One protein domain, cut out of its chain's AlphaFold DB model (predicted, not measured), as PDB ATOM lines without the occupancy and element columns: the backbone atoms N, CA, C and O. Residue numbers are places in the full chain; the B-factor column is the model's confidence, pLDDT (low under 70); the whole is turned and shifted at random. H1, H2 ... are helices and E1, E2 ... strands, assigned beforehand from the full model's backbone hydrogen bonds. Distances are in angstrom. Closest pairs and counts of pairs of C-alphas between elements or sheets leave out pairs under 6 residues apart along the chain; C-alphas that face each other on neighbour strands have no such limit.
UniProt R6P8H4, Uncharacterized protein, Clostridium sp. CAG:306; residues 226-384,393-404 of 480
ATOM      1  N   GLY A 226     -40.704  52.844 -42.616       94.81
ATOM      2  CA  GLY A 226     -41.061  54.027 -43.398       94.81
ATOM      3  C   GLY A 226     -42.245  54.785 -42.799       94.81
ATOM      4  O   GLY A 226     -42.750  54.465 -41.721       94.81
ATOM      5  N   TRP A 227     -42.731  55.818 -43.481       95.38
ATOM      6  CA  TRP A 227     -43.873  56.631 -43.044       95.38
ATOM      7  C   TRP A 227     -44.789  56.975 -44.212       95.38
ATOM      8  O   TRP A 227     -44.439  56.805 -45.372       95.38
ATOM      9  N   TYR A 228     -45.989  57.457 -43.886       95.00
ATOM     10  CA  TYR A 228     -46.884  57.984 -44.905       95.00
ATOM     11  C   TYR A 228     -46.268  59.251 -45.497       95.00
ATOM     12  O   TYR A 228     -46.071  60.205 -44.747       95.00
ATOM     13  N   LYS A 229     -45.995  59.283 -46.805       93.69
ATOM     14  CA  LYS A 229     -45.225  60.367 -47.449       93.69
ATOM     15  C   LYS A 229     -45.782  61.777 -47.214       93.69
ATOM     16  O   LYS A 229     -45.027  62.736 -47.150       93.69
ATOM     17  N   ASN A 230     -47.096  61.903 -47.010       95.06
ATOM     18  CA  ASN A 230     -47.747  63.194 -46.746       95.06
ATOM     19  C   ASN A 230     -47.747  63.584 -45.253       95.06
ATOM     20  O   ASN A 230     -48.328  64.599 -44.876       95.06
ATOM     21  N   ASN A 231     -47.137  62.783 -44.374       96.88
ATOM     22  CA  ASN A 231     -46.927  63.155 -42.980       96.88
ATOM     23  C   ASN A 231     -45.729  64.107 -42.886       96.88
ATOM     24  O   ASN A 231     -44.585  63.672 -42.761       96.88
ATOM     25  N   THR A 232     -46.016  65.406 -42.919       96.81
ATOM     26  CA  THR A 232     -45.008  66.477 -42.919       96.81
ATOM     27  C   THR A 232     -44.077  66.417 -41.709       96.81
ATOM     28  O   THR A 232     -42.867  66.557 -41.871       96.81
ATOM     29  N   LYS A 233     -44.602  66.122 -40.509       96.12
ATOM     30  CA  LYS A 233     -43.789  66.006 -39.287       96.12
ATOM     31  C   LYS A 233     -42.769  64.870 -39.390       96.12
ATOM     32  O   LYS A 233     -41.602  65.061 -39.054       96.12
ATOM     33  N   LEU A 234     -43.194  63.686 -39.837       96.88
ATOM     34  CA  LEU A 234     -42.282  62.549 -39.993       96.88
ATOM     35  C   LEU A 234     -41.320  62.743 -41.168       96.88
ATOM     36  O   LEU A 234     -40.161  62.367 -41.037       96.88
ATOM     37  N   GLN A 235     -41.754  63.385 -42.256       97.88
ATOM     38  CA  GLN A 235     -40.880  63.727 -43.380       97.88
ATOM     39  C   GLN A 235     -39.744  64.660 -42.940       97.88
ATOM     40  O   GLN A 235     -38.576  64.347 -43.149       97.88
ATOM     41  N   GLN A 236     -40.061  65.760 -42.250       97.56
ATOM     42  CA  GLN A 236     -39.060  66.703 -41.734       97.56
ATOM     43  C   GLN A 236     -38.079  66.029 -40.766       97.56
ATOM     44  O   GLN A 236     -36.874  66.271 -40.815       97.56
ATOM     45  N   ARG A 237     -38.586  65.143 -39.901       98.00
ATOM     46  CA  ARG A 237     -37.755  64.352 -38.989       98.00
ATOM     47  C   ARG A 237     -36.832  63.396 -39.746       98.00
ATOM     48  O   ARG A 237     -35.649  63.332 -39.432       98.00
ATOM     49  N   ALA A 238     -37.340  62.684 -40.749       98.44
ATOM     50  CA  ALA A 238     -36.537  61.769 -41.555       98.44
ATOM     51  C   ALA A 238     -35.430  62.508 -42.317       98.44
ATOM     52  O   ALA A 238     -34.297  62.041 -42.358       98.44
ATOM     53  N   GLU A 239     -35.719  63.696 -42.846       98.19
ATOM     54  CA  GLU A 239     -34.726  64.550 -43.506       98.19
ATOM     55  C   GLU A 239     -33.666  65.069 -42.525       98.19
ATOM     56  O   GLU A 239     -32.474  65.055 -42.845       98.19
ATOM     57  N   LYS A 240     -34.068  65.452 -41.300       98.19
ATOM     58  CA  LYS A 240     -33.134  65.759 -40.201       98.19
ATOM     59  C   LYS A 240     -32.214  64.565 -39.933       98.19
ATOM     60  O   LYS A 240     -31.004  64.751 -39.811       98.19
ATOM     61  N   TYR A 241     -32.766  63.353 -39.867       98.44
ATOM     62  CA  TYR A 241     -32.006  62.127 -39.603       98.44
ATOM     63  C   TYR A 241     -31.045  61.800 -40.745       98.44
ATOM     64  O   TYR A 241     -29.863  61.583 -40.491       98.44
ATOM     65  N   ALA A 242     -31.512  61.852 -41.993       98.31
ATOM     66  CA  ALA A 242     -30.683  61.641 -43.175       98.31
ATOM     67  C   ALA A 242     -29.501  62.620 -43.207       98.31
ATOM     68  O   ALA A 242     -28.360  62.203 -43.378       98.31
ATOM     69  N   LYS A 243     -29.751  63.914 -42.961       98.19
ATOM     70  CA  LYS A 243     -28.701  64.940 -42.904       98.19
ATOM     71  C   LYS A 243     -27.706  64.696 -41.769       98.19
ATOM     72  O   LYS A 243     -26.506  64.862 -41.966       98.19
ATOM     73  N   HIS A 244     -28.191  64.326 -40.585       98.19
ATOM     74  CA  HIS A 244     -27.336  64.080 -39.426       98.19
ATOM     75  C   HIS A 244     -26.432  62.858 -39.635       98.19
ATOM     76  O   HIS A 244     -25.221  62.954 -39.436       98.19
ATOM     77  N   PHE A 245     -26.998  61.733 -40.078       97.94
ATOM     78  CA  PHE A 245     -26.268  60.476 -40.252       97.94
ATOM     79  C   PHE A 245     -25.512  60.369 -41.586       97.94
ATOM     80  O   PHE A 245     -24.708  59.455 -41.745       97.94
ATOM     81  N   ALA A 246     -25.684  61.311 -42.519       97.06
ATOM     82  CA  ALA A 246     -24.791  61.451 -43.677       97.06
ATOM     83  C   ALA A 246     -23.353  61.810 -43.263       97.06
ATOM     84  O   ALA A 246     -22.409  61.576 -44.013       97.06
ATOM     85  N   GLN A 247     -23.172  62.350 -42.055       97.31
ATOM     86  CA  GLN A 247     -21.860  62.579 -41.462       97.31
ATOM     87  C   GLN A 247     -21.347  61.285 -40.815       97.31
ATOM     88  O   GLN A 247     -21.973  60.757 -39.889       97.31
ATOM     89  N   SER A 248     -20.195  60.786 -41.271       93.50
ATOM     90  CA  SER A 248     -19.636  59.498 -40.832       93.50
ATOM     91  C   SER A 248     -19.434  59.425 -39.319       93.50
ATOM     92  O   SER A 248     -19.785  58.418 -38.714       93.50
ATOM     93  N   GLN A 249     -18.988  60.509 -38.675       94.25
ATOM     94  CA  GLN A 249     -18.808  60.564 -37.221       94.25
ATOM     95  C   GLN A 249     -20.108  60.352 -36.427       94.25
ATOM     96  O   GLN A 249     -20.070  59.840 -35.309       94.25
ATOM     97  N   ASN A 250     -21.263  60.715 -36.994       95.50
ATOM     98  CA  ASN A 250     -22.560  60.501 -36.354       95.50
ATOM     99  C   ASN A 250     -23.071  59.085 -36.628       95.50
ATOM    100  O   ASN A 250     -23.548  58.416 -35.715       95.50
ATOM    101  N   MET A 251     -22.914  58.599 -37.864       94.00
ATOM    102  CA  MET A 251     -23.220  57.209 -38.219       94.00
ATOM    103  C   MET A 251     -22.364  56.215 -37.417       94.00
ATOM    104  O   MET A 251     -22.801  55.106 -37.105       94.00
ATOM    105  N   GLU A 252     -21.158  56.613 -37.006       88.81
ATOM    106  CA  GLU A 252     -20.302  55.777 -36.173       88.81
ATOM    107  C   GLU A 252     -20.875  55.463 -34.788       88.81
ATOM    108  O   GLU A 252     -20.566  54.407 -34.228       88.81
ATOM    109  N   LYS A 253     -21.785  56.302 -34.281       88.06
ATOM    110  CA  LYS A 253     -22.482  56.097 -33.002       88.06
ATOM    111  C   LYS A 253     -23.617  55.070 -33.078       88.06
ATOM    112  O   LYS A 253     -24.147  54.669 -32.043       88.06
ATOM    113  N   LEU A 254     -23.972  54.617 -34.281       91.75
ATOM    114  CA  LEU A 254     -24.943  53.549 -34.498       91.75
ATOM    115  C   LEU A 254     -24.245  52.225 -34.819       91.75
ATOM    116  O   LEU A 254     -23.152  52.192 -35.390       91.75
ATOM    117  N   ASN A 255     -24.908  51.126 -34.477       91.00
ATOM    118  CA  ASN A 255     -24.571  49.799 -34.980       91.00
ATOM    119  C   ASN A 255     -25.248  49.530 -36.326       91.00
ATOM    120  O   ASN A 255     -24.627  48.938 -37.203       91.00
ATOM    121  N   ALA A 256     -26.480  50.011 -36.511       93.50
ATOM    122  CA  ALA A 256     -27.229  49.845 -37.750       93.50
ATOM    123  C   ALA A 256     -28.260  50.965 -37.957       93.50
ATOM    124  O   ALA A 256     -28.751  51.562 -36.995       93.50
ATOM    125  N   PHE A 257     -28.600  51.207 -39.222       97.19
ATOM    126  CA  PHE A 257     -29.713  52.036 -39.670       97.19
ATOM    127  C   PHE A 257     -30.530  51.239 -40.695       97.19
ATOM    128  O   PHE A 257     -30.139  51.095 -41.853       97.19
ATOM    129  N   ASN A 258     -31.670  50.712 -40.272       96.56
ATOM    130  CA  ASN A 258     -32.460  49.738 -41.003       96.56
ATOM    131  C   ASN A 258     -33.802  50.312 -41.471       96.56
ATOM    132  O   ASN A 258     -34.566  50.907 -40.707       96.56
ATOM    133  N   VAL A 259     -34.135  50.032 -42.729       97.44
ATOM    134  CA  VAL A 259     -35.479  50.211 -43.284       97.44
ATOM    135  C   VAL A 259     -36.078  48.835 -43.552       97.44
ATOM    136  O   VAL A 259     -35.581  48.094 -44.391       97.44
ATOM    137  N   SER A 260     -37.151  48.473 -42.856       94.12
ATOM    138  CA  SER A 260     -37.900  47.240 -43.113       94.12
ATOM    139  C   SER A 260     -38.844  47.417 -44.301       94.12
ATOM    140  O   SER A 260     -39.813  48.178 -44.220       94.12
ATOM    141  N   PHE A 261     -38.602  46.674 -45.380       93.94
ATOM    142  CA  PHE A 261     -39.468  46.598 -46.551       93.94
ATOM    143  C   PHE A 261     -39.954  45.157 -46.739       93.94
ATOM    144  O   PHE A 261     -39.279  44.290 -47.280       93.94
ATOM    145  N   ASN A 262     -41.188  44.898 -46.302       89.00
ATOM    146  CA  ASN A 262     -41.713  43.539 -46.261       89.00
ATOM    147  C   ASN A 262     -43.137  43.494 -46.829       89.00
ATOM    148  O   ASN A 262     -43.946  44.392 -46.575       89.00
ATOM    149  N   VAL A 263     -43.489  42.373 -47.463       91.00
ATOM    150  CA  VAL A 263     -44.866  42.011 -47.883       91.00
ATOM    151  C   VAL A 263     -45.845  41.855 -46.711       91.00
ATOM    152  O   VAL A 263     -47.033  41.616 -46.882       91.00
ATOM    153  N   PHE A 264     -45.367  42.023 -45.485       92.56
ATOM    154  CA  PHE A 264     -46.159  41.943 -44.266       92.56
ATOM    155  C   PHE A 264     -46.551  43.320 -43.710       92.56
ATOM    156  O   PHE A 264     -47.041  43.415 -42.584       92.56
ATOM    157  N   ASN A 265     -46.310  44.407 -44.446       91.69
ATOM    158  CA  ASN A 265     -46.789  45.732 -44.058       91.69
ATOM    159  C   ASN A 265     -48.327  45.789 -44.099       91.69
ATOM    160  O   ASN A 265     -48.951  45.264 -45.020       91.69
ATOM    161  N   GLN A 266     -48.949  46.465 -43.129       90.50
ATOM    162  CA  GLN A 266     -50.408  46.500 -42.999       90.50
ATOM    163  C   GLN A 266     -51.128  47.067 -44.233       90.50
ATOM    164  O   GLN A 266     -52.197  46.564 -44.587       90.50
ATOM    165  N   SER A 267     -50.571  48.083 -44.901       91.69
ATOM    166  CA  SER A 267     -51.166  48.650 -46.123       91.69
ATOM    167  C   SER A 267     -51.192  47.623 -47.252       91.69
ATOM    168  O   SER A 267     -52.213  47.465 -47.919       91.69
ATOM    169  N   TYR A 268     -50.104  46.869 -47.412       95.31
ATOM    170  CA  TYR A 268     -50.003  45.820 -48.418       95.31
ATOM    171  C   TYR A 268     -50.897  44.614 -48.085       95.31
ATOM    172  O   TYR A 268     -51.678  44.184 -48.930       95.31
ATOM    173  N   ILE A 269     -50.900  44.133 -46.835       94.75
ATOM    174  CA  ILE A 269     -51.836  43.085 -46.382       94.75
ATOM    175  C   ILE A 269     -53.288  43.504 -46.656       94.75
ATOM    176  O   ILE A 269     -54.098  42.715 -47.141       94.75
ATOM    177  N   SER A 270     -53.630  44.762 -46.371       95.06
ATOM    178  CA  SER A 270     -54.975  45.290 -46.618       95.06
ATOM    179  C   SER A 270     -55.301  45.380 -48.113       95.06
ATOM    180  O   SER A 270     -56.457  45.183 -48.486       95.06
ATOM    181  N   SER A 271     -54.304  45.643 -48.964       97.19
ATOM    182  CA  SER A 271     -54.442  45.581 -50.424       97.19
ATOM    183  C   SER A 271     -54.788  44.169 -50.890       97.19
ATOM    184  O   SER A 271     -55.740  43.997 -51.648       97.19
ATOM    185  N   VAL A 272     -54.051  43.156 -50.424       95.75
ATOM    186  CA  VAL A 272     -54.299  41.747 -50.781       95.75
ATOM    187  C   VAL A 272     -55.717  41.334 -50.375       95.75
ATOM    188  O   VAL A 272     -56.484  40.870 -51.214       95.75
ATOM    189  N   LYS A 273     -56.122  41.639 -49.136       95.25
ATOM    190  CA  LYS A 273     -57.480  41.355 -48.638       95.25
ATOM    191  C   LYS A 273     -58.586  42.065 -49.425       95.25
ATOM    192  O   LYS A 273     -59.689  41.540 -49.533       95.25
ATOM    193  N   ALA A 274     -58.338  43.278 -49.920       97.50
ATOM    194  CA  ALA A 274     -59.304  43.990 -50.758       97.50
ATOM    195  C   ALA A 274     -59.448  43.316 -52.130       97.50
ATOM    196  O   ALA A 274     -60.570  43.125 -52.595       97.50
ATOM    197  N   MET A 275     -58.330  42.878 -52.720       96.69
ATOM    198  CA  MET A 275     -58.328  42.153 -53.991       96.69
ATOM    199  C   MET A 275     -59.093  40.827 -53.888       96.69
ATOM    200  O   MET A 275     -59.920  40.531 -54.744       96.69
ATOM    201  N   GLU A 276     -58.880  40.063 -52.815       94.12
ATOM    202  CA  GLU A 276     -59.591  38.801 -52.547       94.12
ATOM    203  C   GLU A 276     -61.109  38.987 -52.402       94.12
ATOM    204  O   GLU A 276     -61.881  38.097 -52.745       94.12
ATOM    205  N   LYS A 277     -61.545  40.160 -51.933       96.56
ATOM    206  CA  LYS A 277     -62.962  40.531 -51.797       96.56
ATOM    207  C   LYS A 277     -63.564  41.149 -53.064       96.56
ATOM    208  O   LYS A 277     -64.712  41.578 -53.032       96.56
ATOM    209  N   GLY A 278     -62.802  41.235 -54.156       97.38
ATOM    210  CA  GLY A 278     -63.245  41.834 -55.419       97.38
ATOM    211  C   GLY A 278     -63.203  43.368 -55.465       97.38
ATOM    212  O   GLY A 278     -63.539  43.949 -56.495       97.38
ATOM    213  N   ASP A 279     -62.738  44.039 -54.407       98.00
ATOM    214  CA  ASP A 279     -62.607  45.501 -54.340       98.00
ATOM    215  C   ASP A 279     -61.271  45.950 -54.965       98.00
ATOM    216  O   ASP A 279     -60.285  46.268 -54.285       98.00
ATOM    217  N   LYS A 280     -61.225  45.906 -56.304       97.50
ATOM    218  CA  LYS A 280     -60.019  46.192 -57.100       97.50
ATOM    219  C   LYS A 280     -59.510  47.620 -56.908       97.50
ATOM    220  O   LYS A 280     -58.301  47.825 -56.809       97.50
ATOM    221  N   GLU A 281     -60.410  48.599 -56.837       97.94
ATOM    222  CA  GLU A 281     -60.047  50.010 -56.678       97.94
ATOM    223  C   GLU A 281     -59.319  50.237 -55.348       97.94
ATOM    224  O   GLU A 281     -58.214  50.791 -55.307       97.94
ATOM    225  N   LYS A 282     -59.887  49.732 -54.245       97.81
ATOM    226  CA  LYS A 282     -59.259  49.839 -52.928       97.81
ATOM    227  C   LYS A 282     -57.929  49.104 -52.870       97.81
ATOM    228  O   LYS A 282     -56.996  49.628 -52.255       97.81
ATOM    229  N   ALA A 283     -57.831  47.926 -53.487       97.94
ATOM    230  CA  ALA A 283     -56.589  47.165 -53.550       97.94
ATOM    231  C   ALA A 283     -55.477  47.972 -54.238       97.94
ATOM    232  O   ALA A 283     -54.436  48.226 -53.631       97.94
ATOM    233  N   LEU A 284     -55.730  48.471 -55.452       97.44
ATOM    234  CA  LEU A 284     -54.762  49.269 -56.209       97.44
ATOM    235  C   LEU A 284     -54.343  50.531 -55.450       97.44
ATOM    236  O   LEU A 284     -53.151  50.816 -55.345       97.44
ATOM    237  N   ARG A 285     -55.296  51.240 -54.833       97.44
ATOM    238  CA  ARG A 285     -55.005  52.428 -54.018       97.44
ATOM    239  C   ARG A 285     -54.098  52.116 -52.823       97.44
ATOM    240  O   ARG A 285     -53.203  52.899 -52.508       97.44
ATOM    241  N   LEU A 286     -54.328  51.001 -52.126       97.06
ATOM    242  CA  LEU A 286     -53.526  50.599 -50.964       97.06
ATOM    243  C   LEU A 286     -52.125  50.116 -51.362       97.06
ATOM    244  O   LEU A 286     -51.160  50.454 -50.671       97.06
ATOM    245  N   ARG A 287     -52.001  49.384 -52.479       97.12
ATOM    246  CA  ARG A 287     -50.705  48.996 -53.053       97.12
ATOM    247  C   ARG A 287     -49.902  50.224 -53.469       97.12
ATOM    248  O   ARG A 287     -48.773  50.380 -53.019       97.12
ATOM    249  N   GLU A 288     -50.506  51.128 -54.237       96.94
ATOM    250  CA  GLU A 288     -49.860  52.367 -54.684       96.94
ATOM    251  C   GLU A 288     -49.424  53.231 -53.498       96.94
ATOM    252  O   GLU A 288     -48.325  53.784 -53.505       96.94
ATOM    253  N   ARG A 289     -50.239  53.309 -52.439       95.75
ATOM    254  CA  ARG A 289     -49.838  53.978 -51.197       95.75
ATOM    255  C   ARG A 289     -48.582  53.346 -50.603       95.75
ATOM    256  O   ARG A 289     -47.649  54.074 -50.288       95.75
ATOM    257  N   PHE A 290     -48.553  52.023 -50.456       96.12
ATOM    258  CA  PHE A 290     -47.395  51.318 -49.911       96.12
ATOM    259  C   PHE A 290     -46.131  51.539 -50.763       96.12
ATOM    260  O   PHE A 290     -45.091  51.911 -50.221       96.12
ATOM    261  N   VAL A 291     -46.237  51.390 -52.088       97.69
ATOM    262  CA  VAL A 291     -45.133  51.616 -53.036       97.69
ATOM    263  C   VAL A 291     -44.632  53.061 -52.955       97.69
ATOM    264  O   VAL A 291     -43.431  53.301 -52.859       97.69
ATOM    265  N   SER A 292     -45.549  54.031 -52.928       97.94
ATOM    266  CA  SER A 292     -45.237  55.454 -52.766       97.94
ATOM    267  C   SER A 292     -44.530  55.772 -51.445       97.94
ATOM    268  O   SER A 292     -43.566  56.534 -51.443       97.94
ATOM    269  N   ASP A 293     -45.013  55.226 -50.330       97.44
ATOM    270  CA  ASP A 293     -44.455  55.463 -48.996       97.44
ATOM    271  C   ASP A 293     -43.035  54.878 -48.880       97.44
ATOM    272  O   ASP A 293     -42.130  55.521 -48.337       97.44
ATOM    273  N   MET A 294     -42.800  53.694 -49.459       98.12
ATOM    274  CA  MET A 294     -41.473  53.075 -49.475       98.12
ATOM    275  C   MET A 294     -40.503  53.808 -50.409       98.12
ATOM    276  O   MET A 294     -39.391  54.121 -49.993       98.12
ATOM    277  N   ALA A 295     -40.924  54.172 -51.626       98.50
ATOM    278  CA  ALA A 295     -40.090  54.960 -52.539       98.50
ATOM    279  C   ALA A 295     -39.677  56.303 -51.912       98.50
ATOM    280  O   ALA A 295     -38.508  56.680 -51.969       98.50
ATOM    281  N   ASN A 296     -40.602  56.975 -51.216       98.62
ATOM    282  CA  ASN A 296     -40.306  58.188 -50.456       98.62
ATOM    283  C   ASN A 296     -39.287  57.953 -49.330       98.62
ATOM    284  O   ASN A 296     -38.395  58.774 -49.117       98.62
ATOM    285  N   THR A 297     -39.404  56.828 -48.624       98.56
ATOM    286  CA  THR A 297     -38.469  56.443 -47.560       98.56
ATOM    287  C   THR A 297     -37.052  56.252 -48.115       98.56
ATOM    288  O   THR A 297     -36.106  56.831 -47.583       98.56
ATOM    289  N   LEU A 298     -36.900  55.512 -49.222       98.69
ATOM    290  CA  LEU A 298     -35.599  55.279 -49.867       98.69
ATOM    291  C   LEU A 298     -34.999  56.569 -50.449       98.69
ATOM    292  O   LEU A 298     -33.811  56.833 -50.262       98.69
ATOM    293  N   PHE A 299     -35.825  57.414 -51.075       98.75
ATOM    294  CA  PHE A 299     -35.403  58.727 -51.568       98.75
ATOM    295  C   PHE A 299     -34.893  59.619 -50.426       98.75
ATOM    296  O   PHE A 299     -33.821  60.212 -50.511       98.75
ATOM    297  N   THR A 300     -35.620  59.667 -49.308       98.69
ATOM    298  CA  THR A 300     -35.244  60.496 -48.151       98.69
ATOM    299  C   THR A 300     -33.918  60.042 -47.529       98.69
ATOM    300  O   THR A 300     -33.120  60.877 -47.110       98.69
ATOM    301  N   PHE A 301     -33.653  58.731 -47.497       98.62
ATOM    302  CA  PHE A 301     -32.418  58.161 -46.945       98.62
ATOM    303  C   PHE A 301     -31.312  57.904 -47.975       98.62
ATOM    304  O   PHE A 301     -30.267  57.353 -47.634       98.62
ATOM    305  N   THR A 302     -31.463  58.368 -49.214       98.50
ATOM    306  CA  THR A 302     -30.388  58.316 -50.217       98.50
ATOM    307  C   THR A 302     -29.058  58.918 -49.729       98.50
ATOM    308  O   THR A 302     -28.028  58.283 -49.967       98.50
ATOM    309  N   PRO A 303     -29.023  60.037 -48.963       97.88
ATOM    310  CA  PRO A 303     -27.766  60.597 -48.448       97.88
ATOM    311  C   PRO A 303     -26.941  59.641 -47.576       97.88
ATOM    312  O   PRO A 303     -25.735  59.822 -47.444       97.88
ATOM    313  N   ILE A 304     -27.573  58.623 -46.984       97.88
ATOM    314  CA  ILE A 304     -26.907  57.615 -46.144       97.88
ATOM    315  C   ILE A 304     -26.803  56.245 -46.821       97.88
ATOM    316  O   ILE A 304     -26.228  55.325 -46.242       97.88
ATOM    317  N   ALA A 305     -27.302  56.094 -48.051       97.12
ATOM    318  CA  ALA A 305     -27.430  54.799 -48.719       97.12
ATOM    319  C   ALA A 305     -26.088  54.094 -48.966       97.12
ATOM    320  O   ALA A 305     -26.041  52.871 -49.069       97.12
ATOM    321  N   GLN A 306     -24.984  54.838 -49.047       95.50
ATOM    322  CA  GLN A 306     -23.654  54.247 -49.231       95.50
ATOM    323  C   GLN A 306     -23.051  53.696 -47.940       95.50
ATOM    324  O   GLN A 306     -22.069  52.959 -47.999       95.50
ATOM    325  N   SER A 307     -23.597  54.066 -46.780       95.75
ATOM    326  CA  SER A 307     -23.062  53.606 -45.507       95.75
ATOM    327  C   SER A 307     -23.176  52.081 -45.409       95.75
ATOM    328  O   SER A 307     -24.252  51.538 -45.684       95.75
ATOM    329  N   PRO A 308     -22.126  51.377 -44.947       93.31
ATOM    330  CA  PRO A 308     -22.216  49.945 -44.666       93.31
ATOM    331  C   PRO A 308     -23.187  49.638 -43.517       93.31
ATOM    332  O   PRO A 308     -23.641  48.507 -43.392       93.31
ATOM    333  N   LYS A 309     -23.538  50.638 -42.695       94.12
ATOM    334  CA  LYS A 309     -24.511  50.498 -41.603       94.12
ATOM    335  C   LYS A 309     -25.952  50.712 -42.048       94.12
ATOM    336  O   LYS A 309     -26.861  50.426 -41.274       94.12
ATOM    337  N   PHE A 310     -26.168  51.239 -43.255       97.12
ATOM    338  CA  PHE A 310     -27.505  51.422 -43.802       97.12
ATOM    339  C   PHE A 310     -27.959  50.159 -44.534       97.12
ATOM    340  O   PHE A 310     -27.347  49.759 -45.530       97.12
ATOM    341  N   SER A 311     -29.072  49.577 -44.099       95.94
ATOM    342  CA  SER A 311     -29.612  48.336 -44.659       95.94
ATOM    343  C   SER A 311     -31.098  48.457 -44.967       95.94
ATOM    344  O   SER A 311     -31.852  49.114 -44.250       95.94
ATOM    345  N   VAL A 312     -31.532  47.778 -46.029       97.25
ATOM    346  CA  VAL A 312     -32.952  47.543 -46.294       97.25
ATOM    347  C   VAL A 312     -33.230  46.081 -45.979       97.25
ATOM    348  O   VAL A 312     -32.669  45.189 -46.605       97.25
ATOM    349  N   LEU A 313     -34.043  45.833 -44.958       94.25
ATOM    350  CA  LEU A 313     -34.377  44.491 -44.506       94.25
ATOM    351  C   LEU A 313     -35.581  44.003 -45.302       94.25
ATOM    352  O   LEU A 313     -36.685  44.516 -45.124       94.25
ATOM    353  N   LEU A 314     -35.358  43.018 -46.165       94.12
ATOM    354  CA  LEU A 314     -36.390  42.380 -46.967       94.12
ATOM    355  C   LEU A 314     -36.745  41.026 -46.370       94.12
ATOM    356  O   LEU A 314     -35.876  40.171 -46.222       94.12
ATOM    357  N   ARG A 315     -38.024  40.817 -46.046       91.19
ATOM    358  CA  ARG A 315     -38.506  39.534 -45.515       91.19
ATOM    359  C   ARG A 315     -39.781  39.083 -46.202       91.19
ATOM    360  O   ARG A 315     -40.730  39.866 -46.326       91.19
ATOM    361  N   ALA A 316     -39.812  37.815 -46.585       93.44
ATOM    362  CA  ALA A 316     -40.956  37.161 -47.208       93.44
ATOM    363  C   ALA A 316     -40.909  35.650 -46.957       93.44
ATOM    364  O   ALA A 316     -39.896  35.116 -46.521       93.44
ATOM    365  N   PHE A 317     -41.999  34.947 -47.244       91.94
ATOM    366  CA  PHE A 317     -41.980  33.486 -47.261       91.94
ATOM    367  C   PHE A 317     -41.131  32.936 -48.409       91.94
ATOM    368  O   PHE A 317     -40.916  33.600 -49.429       91.94
ATOM    369  N   HIS A 318     -40.684  31.688 -48.274       90.69
ATOM    370  CA  HIS A 318     -39.981  31.032 -49.370       90.69
ATOM    371  C   HIS A 318     -40.976  30.651 -50.487       90.69
ATOM    372  O   HIS A 318     -42.037  30.108 -50.181       90.69
ATOM    373  N   PRO A 319     -40.661  30.853 -51.784       90.69
ATOM    374  CA  PRO A 319     -41.607  30.584 -52.879       90.69
ATOM    375  C   PRO A 319     -42.115  29.139 -52.970       90.69
ATOM    376  O   PRO A 319     -43.177  28.893 -53.531       90.69
ATOM    377  N   SER A 320     -41.368  28.174 -52.425       88.94
ATOM    378  CA  SER A 320     -41.778  26.761 -52.400       88.94
ATOM    379  C   SER A 320     -42.833  26.434 -51.336       88.94
ATOM    380  O   SER A 320     -43.334  25.311 -51.297       88.94
ATOM    381  N   GLU A 321     -43.130  27.355 -50.418       87.38
ATOM    382  CA  GLU A 321     -44.076  27.128 -49.326       87.38
ATOM    383  C   GLU A 321     -45.519  27.265 -49.814       87.38
ATOM    384  O   GLU A 321     -45.879  28.203 -50.531       87.38
ATOM    385  N   LYS A 322     -46.382  26.327 -49.406       87.31
ATOM    386  CA  LYS A 322     -47.781  26.304 -49.850       87.31
ATOM    387  C   LYS A 322     -48.581  27.421 -49.177       87.31
ATOM    388  O   LYS A 322     -48.379  27.714 -47.999       87.31
ATOM    389  N   SER A 323     -49.530  27.983 -49.926       88.81
ATOM    390  CA  SER A 323     -50.438  29.053 -49.476       88.81
ATOM    391  C   SER A 323     -49.750  30.392 -49.168       88.81
ATOM    392  O   SER A 323     -50.291  31.205 -48.429       88.81
ATOM    393  N   THR A 324     -48.573  30.654 -49.746       91.31
ATOM    394  CA  THR A 324     -47.796  31.889 -49.499       91.31
ATOM    395  C   THR A 324     -47.904  32.928 -50.616       91.31
ATOM    396  O   THR A 324     -47.166  33.912 -50.618       91.31
ATOM    397  N   LYS A 325     -48.809  32.727 -51.585       92.62
ATOM    398  CA  LYS A 325     -49.048  33.686 -52.675       92.62
ATOM    399  C   LYS A 325     -49.354  35.076 -52.106       92.62
ATOM    400  O   LYS A 325     -50.078  35.198 -51.123       92.62
ATOM    401  N   ASN A 326     -48.833  36.104 -52.768       94.00
ATOM    402  CA  ASN A 326     -48.811  37.509 -52.359       94.00
ATOM    403  C   ASN A 326     -47.838  37.832 -51.212       94.00
ATOM    404  O   ASN A 326     -47.617  39.014 -50.955       94.00
ATOM    405  N   PHE A 327     -47.249  36.838 -50.543       94.94
ATOM    406  CA  PHE A 327     -46.405  37.016 -49.359       94.94
ATOM    407  C   PHE A 327     -45.052  36.289 -49.450       94.94
ATOM    408  O   PHE A 327     -44.340  36.208 -48.445       94.94
ATOM    409  N   ASN A 328     -44.677  35.763 -50.618       94.50
ATOM    410  CA  ASN A 328     -43.397  35.080 -50.813       94.50
ATOM    411  C   ASN A 328     -42.360  35.964 -51.528       94.50
ATOM    412  O   ASN A 328     -42.644  37.091 -51.936       94.50
ATOM    413  N   ALA A 329     -41.132  35.457 -51.649       95.06
ATOM    414  CA  ALA A 329     -40.020  36.201 -52.235       95.06
ATOM    415  C   ALA A 329     -40.282  36.656 -53.683       95.06
ATOM    416  O   ALA A 329     -39.881  37.760 -54.035       95.06
ATOM    417  N   ASN A 330     -41.009  35.881 -54.500       95.88
ATOM    418  CA  ASN A 330     -41.345  36.294 -55.868       95.88
ATOM    419  C   ASN A 330     -42.273  37.516 -55.861       95.88
ATOM    420  O   ASN A 330     -42.074  38.452 -56.633       95.88
ATOM    421  N   ASP A 331     -43.253  37.537 -54.955       95.44
ATOM    422  CA  ASP A 331     -44.161  38.675 -54.801       95.44
ATOM    423  C   ASP A 331     -43.418  39.928 -54.308       95.44
ATOM    424  O   ASP A 331     -43.681  41.040 -54.775       95.44
ATOM    425  N   LEU A 332     -42.459  39.751 -53.388       96.44
ATOM    426  CA  LEU A 332     -41.626  40.846 -52.890       96.44
ATOM    427  C   LEU A 332     -40.704  41.407 -53.983       96.44
ATOM    428  O   LEU A 332     -40.579  42.624 -54.070       96.44
ATOM    429  N   ILE A 333     -40.126  40.571 -54.854       96.62
ATOM    430  CA  ILE A 333     -39.302  41.027 -55.992       96.62
ATOM    431  C   ILE A 333     -40.102  41.964 -56.905       96.62
ATOM    432  O   ILE A 333     -39.625  43.050 -57.238       96.62
ATOM    433  N   LEU A 334     -41.332  41.588 -57.267       95.88
ATOM    434  CA  LEU A 334     -42.201  42.432 -58.099       95.88
ATOM    435  C   LEU A 334     -42.503  43.771 -57.415       95.88
ATOM    436  O   LEU A 334     -42.483  44.831 -58.040       95.88
ATOM    437  N   LEU A 335     -42.736  43.738 -56.104       96.62
ATOM    438  CA  LEU A 335     -42.983  44.942 -55.319       96.62
ATOM    439  C   LEU A 335     -41.734  45.836 -55.223       96.62
ATOM    440  O   LEU A 335     -41.852  47.059 -55.309       96.62
ATOM    441  N   CYS A 336     -40.539  45.250 -55.101       97.81
ATOM    442  CA  CYS A 336     -39.267  45.970 -55.163       97.81
ATOM    443  C   CYS A 336     -39.077  46.663 -56.517       97.81
ATOM    444  O   CYS A 336     -38.664  47.819 -56.545       97.81
ATOM    445  N   GLN A 337     -39.430  46.009 -57.629       97.69
ATOM    446  CA  GLN A 337     -39.359  46.607 -58.968       97.69
ATOM    447  C   GLN A 337     -40.295  47.818 -59.114       97.69
ATOM    448  O   GLN A 337     -39.893  48.848 -59.659       97.69
ATOM    449  N   GLU A 338     -41.521  47.739 -58.587       97.88
ATOM    450  CA  GLU A 338     -42.454  48.877 -58.564       97.88
ATOM    451  C   GLU A 338     -41.901  50.059 -57.755       97.88
ATOM    452  O   GLU A 338     -41.963  51.210 -58.202       97.88
ATOM    453  N   VAL A 339     -41.312  49.778 -56.588       98.38
ATOM    454  CA  VAL A 339     -40.667  50.793 -55.742       98.38
ATOM    455  C   VAL A 339     -39.454  51.408 -56.440       98.38
ATOM    456  O   VAL A 339     -39.334  52.632 -56.453       98.38
ATOM    457  N   LEU A 340     -38.587  50.602 -57.062       98.50
ATOM    458  CA  LEU A 340     -37.412  51.072 -57.804       98.50
ATOM    459  C   LEU A 340     -37.801  51.967 -58.981       98.50
ATOM    460  O   LEU A 340     -37.201  53.026 -59.167       98.50
ATOM    461  N   LYS A 341     -38.843  51.599 -59.735       98.44
ATOM    462  CA  LYS A 341     -39.372  52.440 -60.817       98.44
ATOM    463  C   LYS A 341     -39.798  53.809 -60.286       98.44
ATOM    464  O   LYS A 341     -39.354  54.833 -60.799       98.44
ATOM    465  N   LYS A 342     -40.594  53.836 -59.213       98.50
ATOM    466  CA  LYS A 342     -41.046  55.095 -58.607       98.50
ATOM    467  C   LYS A 342     -39.890  55.903 -58.007       98.50
ATOM    468  O   LYS A 342     -39.890  57.126 -58.121       98.50
ATOM    469  N   LEU A 343     -38.893  55.246 -57.418       98.56
ATOM    470  CA  LEU A 343     -37.680  55.895 -56.917       98.56
ATOM    471  C   LEU A 343     -36.891  56.564 -58.053       98.56
ATOM    472  O   LEU A 343     -36.474  57.711 -57.914       98.56
ATOM    473  N   LYS A 344     -36.746  55.895 -59.202       98.44
ATOM    474  CA  LYS A 344     -36.099  56.460 -60.395       98.44
ATOM    475  C   LYS A 344     -36.842  57.684 -60.933       98.44
ATOM    476  O   LYS A 344     -36.201  58.673 -61.292       98.44
ATOM    477  N   ASP A 345     -38.174  57.648 -60.938       98.31
ATOM    478  CA  ASP A 345     -38.993  58.807 -61.309       98.31
ATOM    479  C   ASP A 345     -38.754  59.981 -60.345       98.31
ATOM    480  O   ASP A 345     -38.640  61.126 -60.779       98.31
ATOM    481  N   MET A 346     -38.640  59.707 -59.039       98.31
ATOM    482  CA  MET A 346     -38.320  60.725 -58.033       98.31
ATOM    483  C   MET A 346     -36.916  61.310 -58.234       98.31
ATOM    484  O   MET A 346     -36.775  62.527 -58.221       98.31
ATOM    485  N   TYR A 347     -35.899  60.482 -58.494       98.50
ATOM    486  CA  TYR A 347     -34.548  60.963 -58.809       98.50
ATOM    487  C   TYR A 347     -34.494  61.803 -60.082       98.50
ATOM    488  O   TYR A 347     -33.812  62.821 -60.113       98.50
ATOM    489  N   THR A 348     -35.228  61.405 -61.121       98.19
ATOM    490  CA  THR A 348     -35.277  62.151 -62.387       98.19
ATOM    491  C   THR A 348     -35.908  63.528 -62.183       98.19
ATOM    492  O   THR A 348     -35.402  64.523 -62.696       98.19
ATOM    493  N   LYS A 349     -36.987  63.597 -61.391       98.06
ATOM    494  CA  LYS A 349     -37.635  64.864 -61.023       98.06
ATOM    495  C   LYS A 349     -36.736  65.752 -60.170       98.06
ATOM    496  O   LYS A 349     -36.702  66.952 -60.401       98.06
ATOM    497  N   ASP A 350     -36.019  65.171 -59.211       98.06
ATOM    498  CA  ASP A 350     -35.091  65.916 -58.361       98.06
ATOM    499  C   ASP A 350     -33.928  66.494 -59.177       98.06
ATOM    500  O   ASP A 350     -33.653  67.686 -59.079       98.06
ATOM    501  N   LEU A 351     -33.329  65.692 -60.065       97.81
ATOM    502  CA  LEU A 351     -32.247  66.119 -60.959       97.81
ATOM    503  C   LEU A 351     -32.656  67.288 -61.873       97.81
ATOM    504  O   LEU A 351     -31.850  68.183 -62.130       97.81
ATOM    505  N   ALA A 352     -33.898  67.273 -62.367       97.12
ATOM    506  CA  ALA A 352     -34.454  68.328 -63.213       97.12
ATOM    507  C   ALA A 352     -34.953  69.559 -62.429       97.12
ATOM    508  O   ALA A 352     -35.318  70.558 -63.045       97.12
ATOM    509  N   GLY A 353     -35.026  69.470 -61.099       95.69
ATOM    510  CA  GLY A 353     -35.633  70.473 -60.228       95.69
ATOM    511  C   GLY A 353     -34.659  71.011 -59.185       95.69
ATOM    512  O   GLY A 353     -33.594  71.523 -59.514       95.69
ATOM    513  N   GLU A 354     -35.047  70.915 -57.911       90.25
ATOM    514  CA  GLU A 354     -34.295  71.472 -56.773       90.25
ATOM    515  C   GLU A 354     -32.957  70.767 -56.506       90.25
ATOM    516  O   GLU A 354     -32.138  71.278 -55.738       90.25
ATOM    517  N   GLN A 355     -32.741  69.589 -57.106       94.81
ATOM    518  CA  GLN A 355     -31.552  68.762 -56.918       94.81
ATOM    519  C   GLN A 355     -31.258  68.545 -55.436       94.81
ATOM    520  O   GLN A 355     -30.119  68.675 -54.990       94.81
ATOM    521  N   LYS A 356     -32.278  68.275 -54.617       93.06
ATOM    522  CA  LYS A 356     -32.138  68.160 -53.162       93.06
ATOM    523  C   LYS A 356     -31.168  67.042 -52.784       93.06
ATOM    524  O   LYS A 356     -30.362  67.214 -51.868       93.06
ATOM    525  N   VAL A 357     -31.240  65.920 -53.494       94.12
ATOM    526  CA  VAL A 357     -30.500  64.681 -53.228       94.12
ATOM    527  C   VAL A 357     -29.583  64.321 -54.398       94.12
ATOM    528  O   VAL A 357     -28.430  63.965 -54.173       94.12
ATOM    529  N   ILE A 358     -30.079  64.423 -55.630       97.50
ATOM    530  CA  ILE A 358     -29.392  64.013 -56.856       97.50
ATOM    531  C   ILE A 358     -28.828  65.249 -57.553       97.50
ATOM    532  O   ILE A 358     -29.588  66.113 -57.987       97.50
ATOM    533  N   LYS A 359     -27.496  65.337 -57.671       96.50
ATOM    534  CA  LYS A 359     -26.812  66.509 -58.250       96.50
ATOM    535  C   LYS A 359     -26.428  66.318 -59.711       96.50
ATOM    536  O   LYS A 359     -26.215  67.295 -60.421       96.50
ATOM    537  N   SER A 360     -26.340  65.073 -60.168       97.50
ATOM    538  CA  SER A 360     -25.981  64.753 -61.547       97.50
ATOM    539  C   SER A 360     -26.624  63.453 -62.039       97.50
ATOM    540  O   SER A 360     -27.264  62.709 -61.290       97.50
ATOM    541  N   LYS A 361     -26.447  63.156 -63.331       96.75
ATOM    542  CA  LYS A 361     -26.889  61.885 -63.922       96.75
ATOM    543  C   LYS A 361     -26.080  60.700 -63.380       96.75
ATOM    544  O   LYS A 361     -26.622  59.605 -63.228       96.75
ATOM    545  N   GLU A 362     -24.810  60.921 -63.057       97.38
ATOM    546  CA  GLU A 362     -23.939  59.943 -62.402       97.38
ATOM    547  C   GLU A 362     -24.468  59.598 -61.007       97.38
ATOM    548  O   GLU A 362     -24.576  58.414 -60.693       97.38
ATOM    549  N   ASP A 363     -24.882  60.595 -60.212       96.00
ATOM    550  CA  ASP A 363     -25.517  60.369 -58.906       96.00
ATOM    551  C   ASP A 363     -26.784  59.520 -59.032       96.00
ATOM    552  O   ASP A 363     -26.961  58.562 -58.279       96.00
ATOM    553  N   LEU A 364     -27.647  59.833 -60.004       97.69
ATOM    554  CA  LEU A 364     -28.871  59.070 -60.251       97.69
ATOM    555  C   LEU A 364     -28.556  57.592 -60.488       97.69
ATOM    556  O   LEU A 364     -29.115  56.729 -59.811       97.69
ATOM    557  N   ASN A 365     -27.647  57.298 -61.423       97.00
ATOM    558  CA  ASN A 365     -27.265  55.925 -61.756       97.00
ATOM    559  C   ASN A 365     -26.616  55.222 -60.556       97.00
ATOM    560  O   ASN A 365     -26.959  54.087 -60.233       97.00
ATOM    561  N   LYS A 366     -25.717  55.917 -59.854       97.88
ATOM    562  CA  LYS A 366     -25.024  55.421 -58.664       97.88
ATOM    563  C   LYS A 366     -26.008  55.015 -57.567       97.88
ATOM    564  O   LYS A 366     -25.954  53.886 -57.082       97.88
ATOM    565  N   PHE A 367     -26.905  55.916 -57.167       98.19
ATOM    566  CA  PHE A 367     -27.850  55.654 -56.083       98.19
ATOM    567  C   PHE A 367     -28.943  54.668 -56.484       98.19
ATOM    568  O   PHE A 367     -29.349  53.858 -55.651       98.19
ATOM    569  N   TYR A 368     -29.382  54.678 -57.745       97.94
ATOM    570  CA  TYR A 368     -30.289  53.655 -58.258       97.94
ATOM    571  C   TYR A 368     -29.673  52.255 -58.127       97.94
ATOM    572  O   TYR A 368     -30.281  51.387 -57.504       97.94
ATOM    573  N   ASN A 369     -28.432  52.066 -58.591       98.00
ATOM    574  CA  ASN A 369     -27.726  50.782 -58.501       98.00
ATOM    575  C   ASN A 369     -27.496  50.343 -57.043       98.00
ATOM    576  O   ASN A 369     -27.583  49.160 -56.721       98.00
ATOM    577  N   ILE A 370     -27.232  51.285 -56.127       98.12
ATOM    578  CA  ILE A 370     -27.118  50.972 -54.694       98.12
ATOM    579  C   ILE A 370     -28.422  50.378 -54.157       98.12
ATOM    580  O   ILE A 370     -28.383  49.366 -53.456       98.12
ATOM    581  N   PHE A 371     -29.566  50.995 -54.453       98.19
ATOM    582  CA  PHE A 371     -30.846  50.485 -53.969       98.19
ATOM    583  C   PHE A 371     -31.272  49.209 -54.686       98.19
ATOM    584  O   PHE A 371     -31.810  48.329 -54.027       98.19
ATOM    585  N   GLU A 372     -30.977  49.053 -55.975       97.25
ATOM    586  CA  GLU A 372     -31.174  47.786 -56.685       97.25
ATOM    587  C   GLU A 372     -30.429  46.638 -55.984       97.25
ATOM    588  O   GLU A 372     -31.033  45.620 -55.648       97.25
ATOM    589  N   ASN A 373     -29.160  46.854 -55.620       96.62
ATOM    590  CA  ASN A 373     -28.371  45.874 -54.873       96.62
ATOM    591  C   ASN A 373     -28.926  45.620 -53.464       96.62
ATOM    592  O   ASN A 373     -29.064  44.468 -53.054       96.62
ATOM    593  N   LYS A 374     -29.279  46.671 -52.712       95.38
ATOM    594  CA  LYS A 374     -29.840  46.523 -51.354       95.38
ATOM    595  C   LYS A 374     -31.217  45.861 -51.347       95.38
ATOM    596  O   LYS A 374     -31.609  45.322 -50.319       95.38
ATOM    597  N   LEU A 375     -31.930  45.885 -52.472       95.81
ATOM    598  CA  LEU A 375     -33.228  45.238 -52.640       95.81
ATOM    599  C   LEU A 375     -33.141  43.830 -53.262       95.81
ATOM    600  O   LEU A 375     -34.176  43.244 -53.577       95.81
ATOM    601  N   SER A 376     -31.934  43.280 -53.437       89.88
ATOM    602  CA  SER A 376     -31.734  41.978 -54.091       89.88
ATOM    603  C   SER A 376     -31.767  40.778 -53.135       89.88
ATOM    604  O   SER A 376     -32.072  39.664 -53.560       89.88
ATOM    605  N   VAL A 377     -31.480  40.982 -51.845       90.19
ATOM    606  CA  VAL A 377     -31.348  39.893 -50.863       90.19
ATOM    607  C   VAL A 377     -32.585  39.824 -49.978       90.19
ATOM    608  O   VAL A 377     -32.838  40.730 -49.186       90.19
ATOM    609  N   ILE A 378     -33.341  38.730 -50.095       93.06
ATOM    610  CA  ILE A 378     -34.568  38.482 -49.330       93.06
ATOM    611  C   ILE A 378     -34.317  37.395 -48.289       93.06
ATOM    612  O   ILE A 378     -33.952  36.268 -48.621       93.06
ATOM    613  N   ASP A 379     -34.586  37.722 -47.030       90.12
ATOM    614  CA  ASP A 379     -34.582  36.770 -45.931       90.12
ATOM    615  C   ASP A 379     -35.909  35.989 -45.890       90.12
ATOM    616  O   ASP A 379     -37.001  36.563 -45.833       90.12
ATOM    617  N   THR A 380     -35.796  34.659 -45.931       88.56
ATOM    618  CA  THR A 380     -36.928  33.721 -45.846       88.56
ATOM    619  C   THR A 380     -36.937  32.906 -44.548       88.56
ATOM    620  O   THR A 380     -37.835  32.092 -44.338       88.56
ATOM    621  N   GLY A 381     -35.967  33.134 -43.655       80.94
ATOM    622  CA  GLY A 381     -35.860  32.512 -42.336       80.94
ATOM    623  C   GLY A 381     -36.733  33.225 -41.306       80.94
ATOM    624  O   GLY A 381     -36.234  33.902 -40.413       80.94
ATOM    625  N   LEU A 382     -38.056  33.110 -41.443       78.62
ATOM    626  CA  LEU A 382     -38.993  33.825 -40.576       78.62
ATOM    627  C   LEU A 382     -39.215  33.103 -39.238       78.62
ATOM    628  O   LEU A 382     -39.410  31.889 -39.184       78.62
ATOM    629  N   ASN A 383     -39.289  33.879 -38.158       74.06
ATOM    630  CA  ASN A 383     -39.683  33.380 -36.841       74.06
ATOM    631  C   ASN A 383     -41.209  33.375 -36.699       74.06
ATOM    632  O   ASN A 383     -41.882  34.346 -37.054       74.06
ATOM    633  N   SER A 384     -41.767  32.304 -36.131       74.94
ATOM    634  CA  SER A 384     -43.211  32.162 -35.927       74.94
ATOM    635  C   SER A 384     -43.624  32.529 -34.503       74.94
ATOM    636  O   SER A 384     -44.010  31.671 -33.711       74.94
ATOM    637  N   LYS A 393     -51.493  31.010 -39.285       86.62
ATOM    638  CA  LYS A 393     -52.753  30.304 -39.027       86.62
ATOM    639  C   LYS A 393     -53.893  30.844 -39.893       86.62
ATOM    640  O   LYS A 393     -54.563  30.059 -40.557       86.62
ATOM    641  N   ASP A 394     -54.072  32.163 -39.922       88.19
ATOM    642  CA  ASP A 394     -55.154  32.836 -40.653       88.19
ATOM    643  C   ASP A 394     -55.095  32.584 -42.166       88.19
ATOM    644  O   ASP A 394     -56.131  32.561 -42.825       88.19
ATOM    645  N   HIS A 395     -53.894  32.374 -42.714       86.56
ATOM    646  CA  HIS A 395     -53.682  32.130 -44.145       86.56
ATOM    647  C   HIS A 395     -53.414  30.649 -44.473       86.56
ATOM    648  O   HIS A 395     -53.096  30.325 -45.615       86.56
ATOM    649  N   ASN A 396     -53.547  29.738 -43.495       87.00
ATOM    650  CA  ASN A 396     -53.317  28.297 -43.659       87.00
ATOM    651  C   ASN A 396     -51.969  27.974 -44.345       87.00
ATOM    652  O   ASN A 396     -51.886  27.160 -45.275       87.00
ATOM    653  N   ILE A 397     -50.916  28.670 -43.913       85.81
ATOM    654  CA  ILE A 397     -49.574  28.542 -44.483       85.81
ATOM    655  C   ILE A 397     -48.909  27.286 -43.928       85.81
ATOM    656  O   ILE A 397     -48.839  27.078 -42.716       85.81
ATOM    657  N   LYS A 398     -48.398  26.443 -44.832       79.25
ATOM    658  CA  LYS A 398     -47.670  25.217 -44.483       79.25
ATOM    659  C   LYS A 398     -46.193  25.407 -44.793       79.25
ATOM    660  O   LYS A 398     -45.812  25.506 -45.958       79.25
ATOM    661  N   THR A 399     -45.373  25.419 -43.753       70.25
ATOM    662  CA  THR A 399     -43.928  25.639 -43.855       70.25
ATOM    663  C   THR A 399     -43.185  24.749 -42.867       70.25
ATOM    664  O   THR A 399     -43.659  24.473 -41.766       70.25
ATOM    665  N   THR A 400     -42.021  24.275 -43.300       64.38
ATOM    666  CA  THR A 400     -41.075  23.470 -42.519       64.38
ATOM    667  C   THR A 400     -39.872  24.288 -42.041       64.38
ATOM    668  O   THR A 400     -39.009  23.746 -41.359       64.38
ATOM    669  N   ARG A 401     -39.793  25.576 -42.411       59.94
ATOM    670  CA  ARG A 401     -38.637  26.459 -42.169       59.94
ATOM    671  C   ARG A 401     -38.825  27.441 -41.014       59.94
ATOM    672  O   ARG A 401     -37.891  28.164 -40.684       59.94
ATOM    673  N   LEU A 402     -40.001  27.470 -40.392       62.00
ATOM    674  CA  LEU A 402     -40.248  28.327 -39.235       62.00
ATOM    675  C   LEU A 402     -39.557  27.786 -37.986       62.00
ATOM    676  O   LEU A 402     -39.672  26.605 -37.656       62.00
ATOM    677  N   GLN A 403     -38.923  28.686 -37.241       59.91
ATOM    678  CA  GLN A 403     -38.479  28.395 -35.884       59.91
ATOM    679  C   GLN A 403     -39.669  28.520 -34.923       59.91
ATOM    680  O   GLN A 403     -40.155  29.619 -34.641       59.91
ATOM    681  N   ASP A 404     -40.154  27.377 -34.428       58.22
ATOM    682  CA  ASP A 404     -41.273  27.299 -33.485       58.22
ATOM    683  C   ASP A 404     -40.800  27.587 -32.052       58.22
ATOM    684  O   ASP A 404     -40.487  26.689 -31.264       58.22
TER     685      ASP A 404
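What this domain is: This is residues 226 to 384 and 393 to 404 of the 480 residues of an uncharacterized protein of Clostridium sp. CAG:306 (UniProt R6P8H4). Two helical hairpins, H3 with H4 and H5 with H6, join where the later part of H4 packs on H5 at a steep tilt, and a narrow ribbon of two strands, E1 and E2, runs side by side along one side of this helical body. H1 and H2 lie outermost of the elements, and residues 393 to 404 form a stretch with no named element, far from the mean of the C-alphas. The 171 printed residues hold six named helices and two named strands, in the order H1 H2 E1 H3 H4 E2 H5 H6; the sheet, E1 beside E2, is parallel and the class is mostly helix. The whole is compact, with a radius of gyration of the C-alphas of 17.2 A and spans of 47 by 37 by 30 A.

How they stand to each other: H1, residues 232 to 245, and H4, residues 280 to 300, only just touch, with 3 pairs of C-alphas within 8 A, the closest those of Glu 239 and Thr 300 at 6.2 A. E1, residues 254 to 262, and E2, residues 310 to 315, are parallel neighbours at 34 degrees; N 259 and O 311 are 2.9 A apart and N 313 and O 259 2.8 A, both within hydrogen-bond range. H3, residues 266 to 276, forms a helical hairpin with H4, at a shallow tilt of 24 degrees, opposite ways; the closest C-alphas are those of Ser 271 and Ala 283, 4.1 A. E1, H3, H4 and E2 make a strand-helix-strand unit, two parallel neighbour strands with helices between, and its crossover is right-handed. H4, the hub, touches H5, residues 329 to 351, with residues 291 to 299 alone, at a steep tilt of 59 degrees, the same way; the C-alphas of Ala 295 and Leu 343 are closest, 5.1 A. H5 and H6, residues 361 to 374, are a helical hairpin at a shallow tilt of 18 degrees, opposite ways, closest at the C-alphas of Tyr 347 and Leu 364, 6.2 A. The closest C-alphas of E2 and H6 are those of Val 312 and Lys 374, 6.0 A. In H1, H3, H4, H5 and H6 every O i to N i+4 pair is within hydrogen-bond range.

Where its parts are: H1 begins at C-alpha 232 (-45.008, 66.477, -42.919) and is 19.9 A long. H2, residues 248 to 251, is too short for an O i to N i+4 pair. E1 is 22.8 A long, H3 15.3 A, H4 30.0 A, E2 16.3 A and H5 32.1 A. H6, 20.1 A long, ends at C-alpha 374 (-29.840, 46.523, -51.354).

The domain as a whole: The C-alphas of Gln 249 and Gly 278 are the two farthest apart, 51.5 A. The link from E2 to H5 is long, 13 residues. Residues 385 to 392 are not printed; C-alphas 384 and 393 are 10.2 A apart across the cut. The mean pLDDT of the printed part is 93.7, and residues 400 to 404 are under 70.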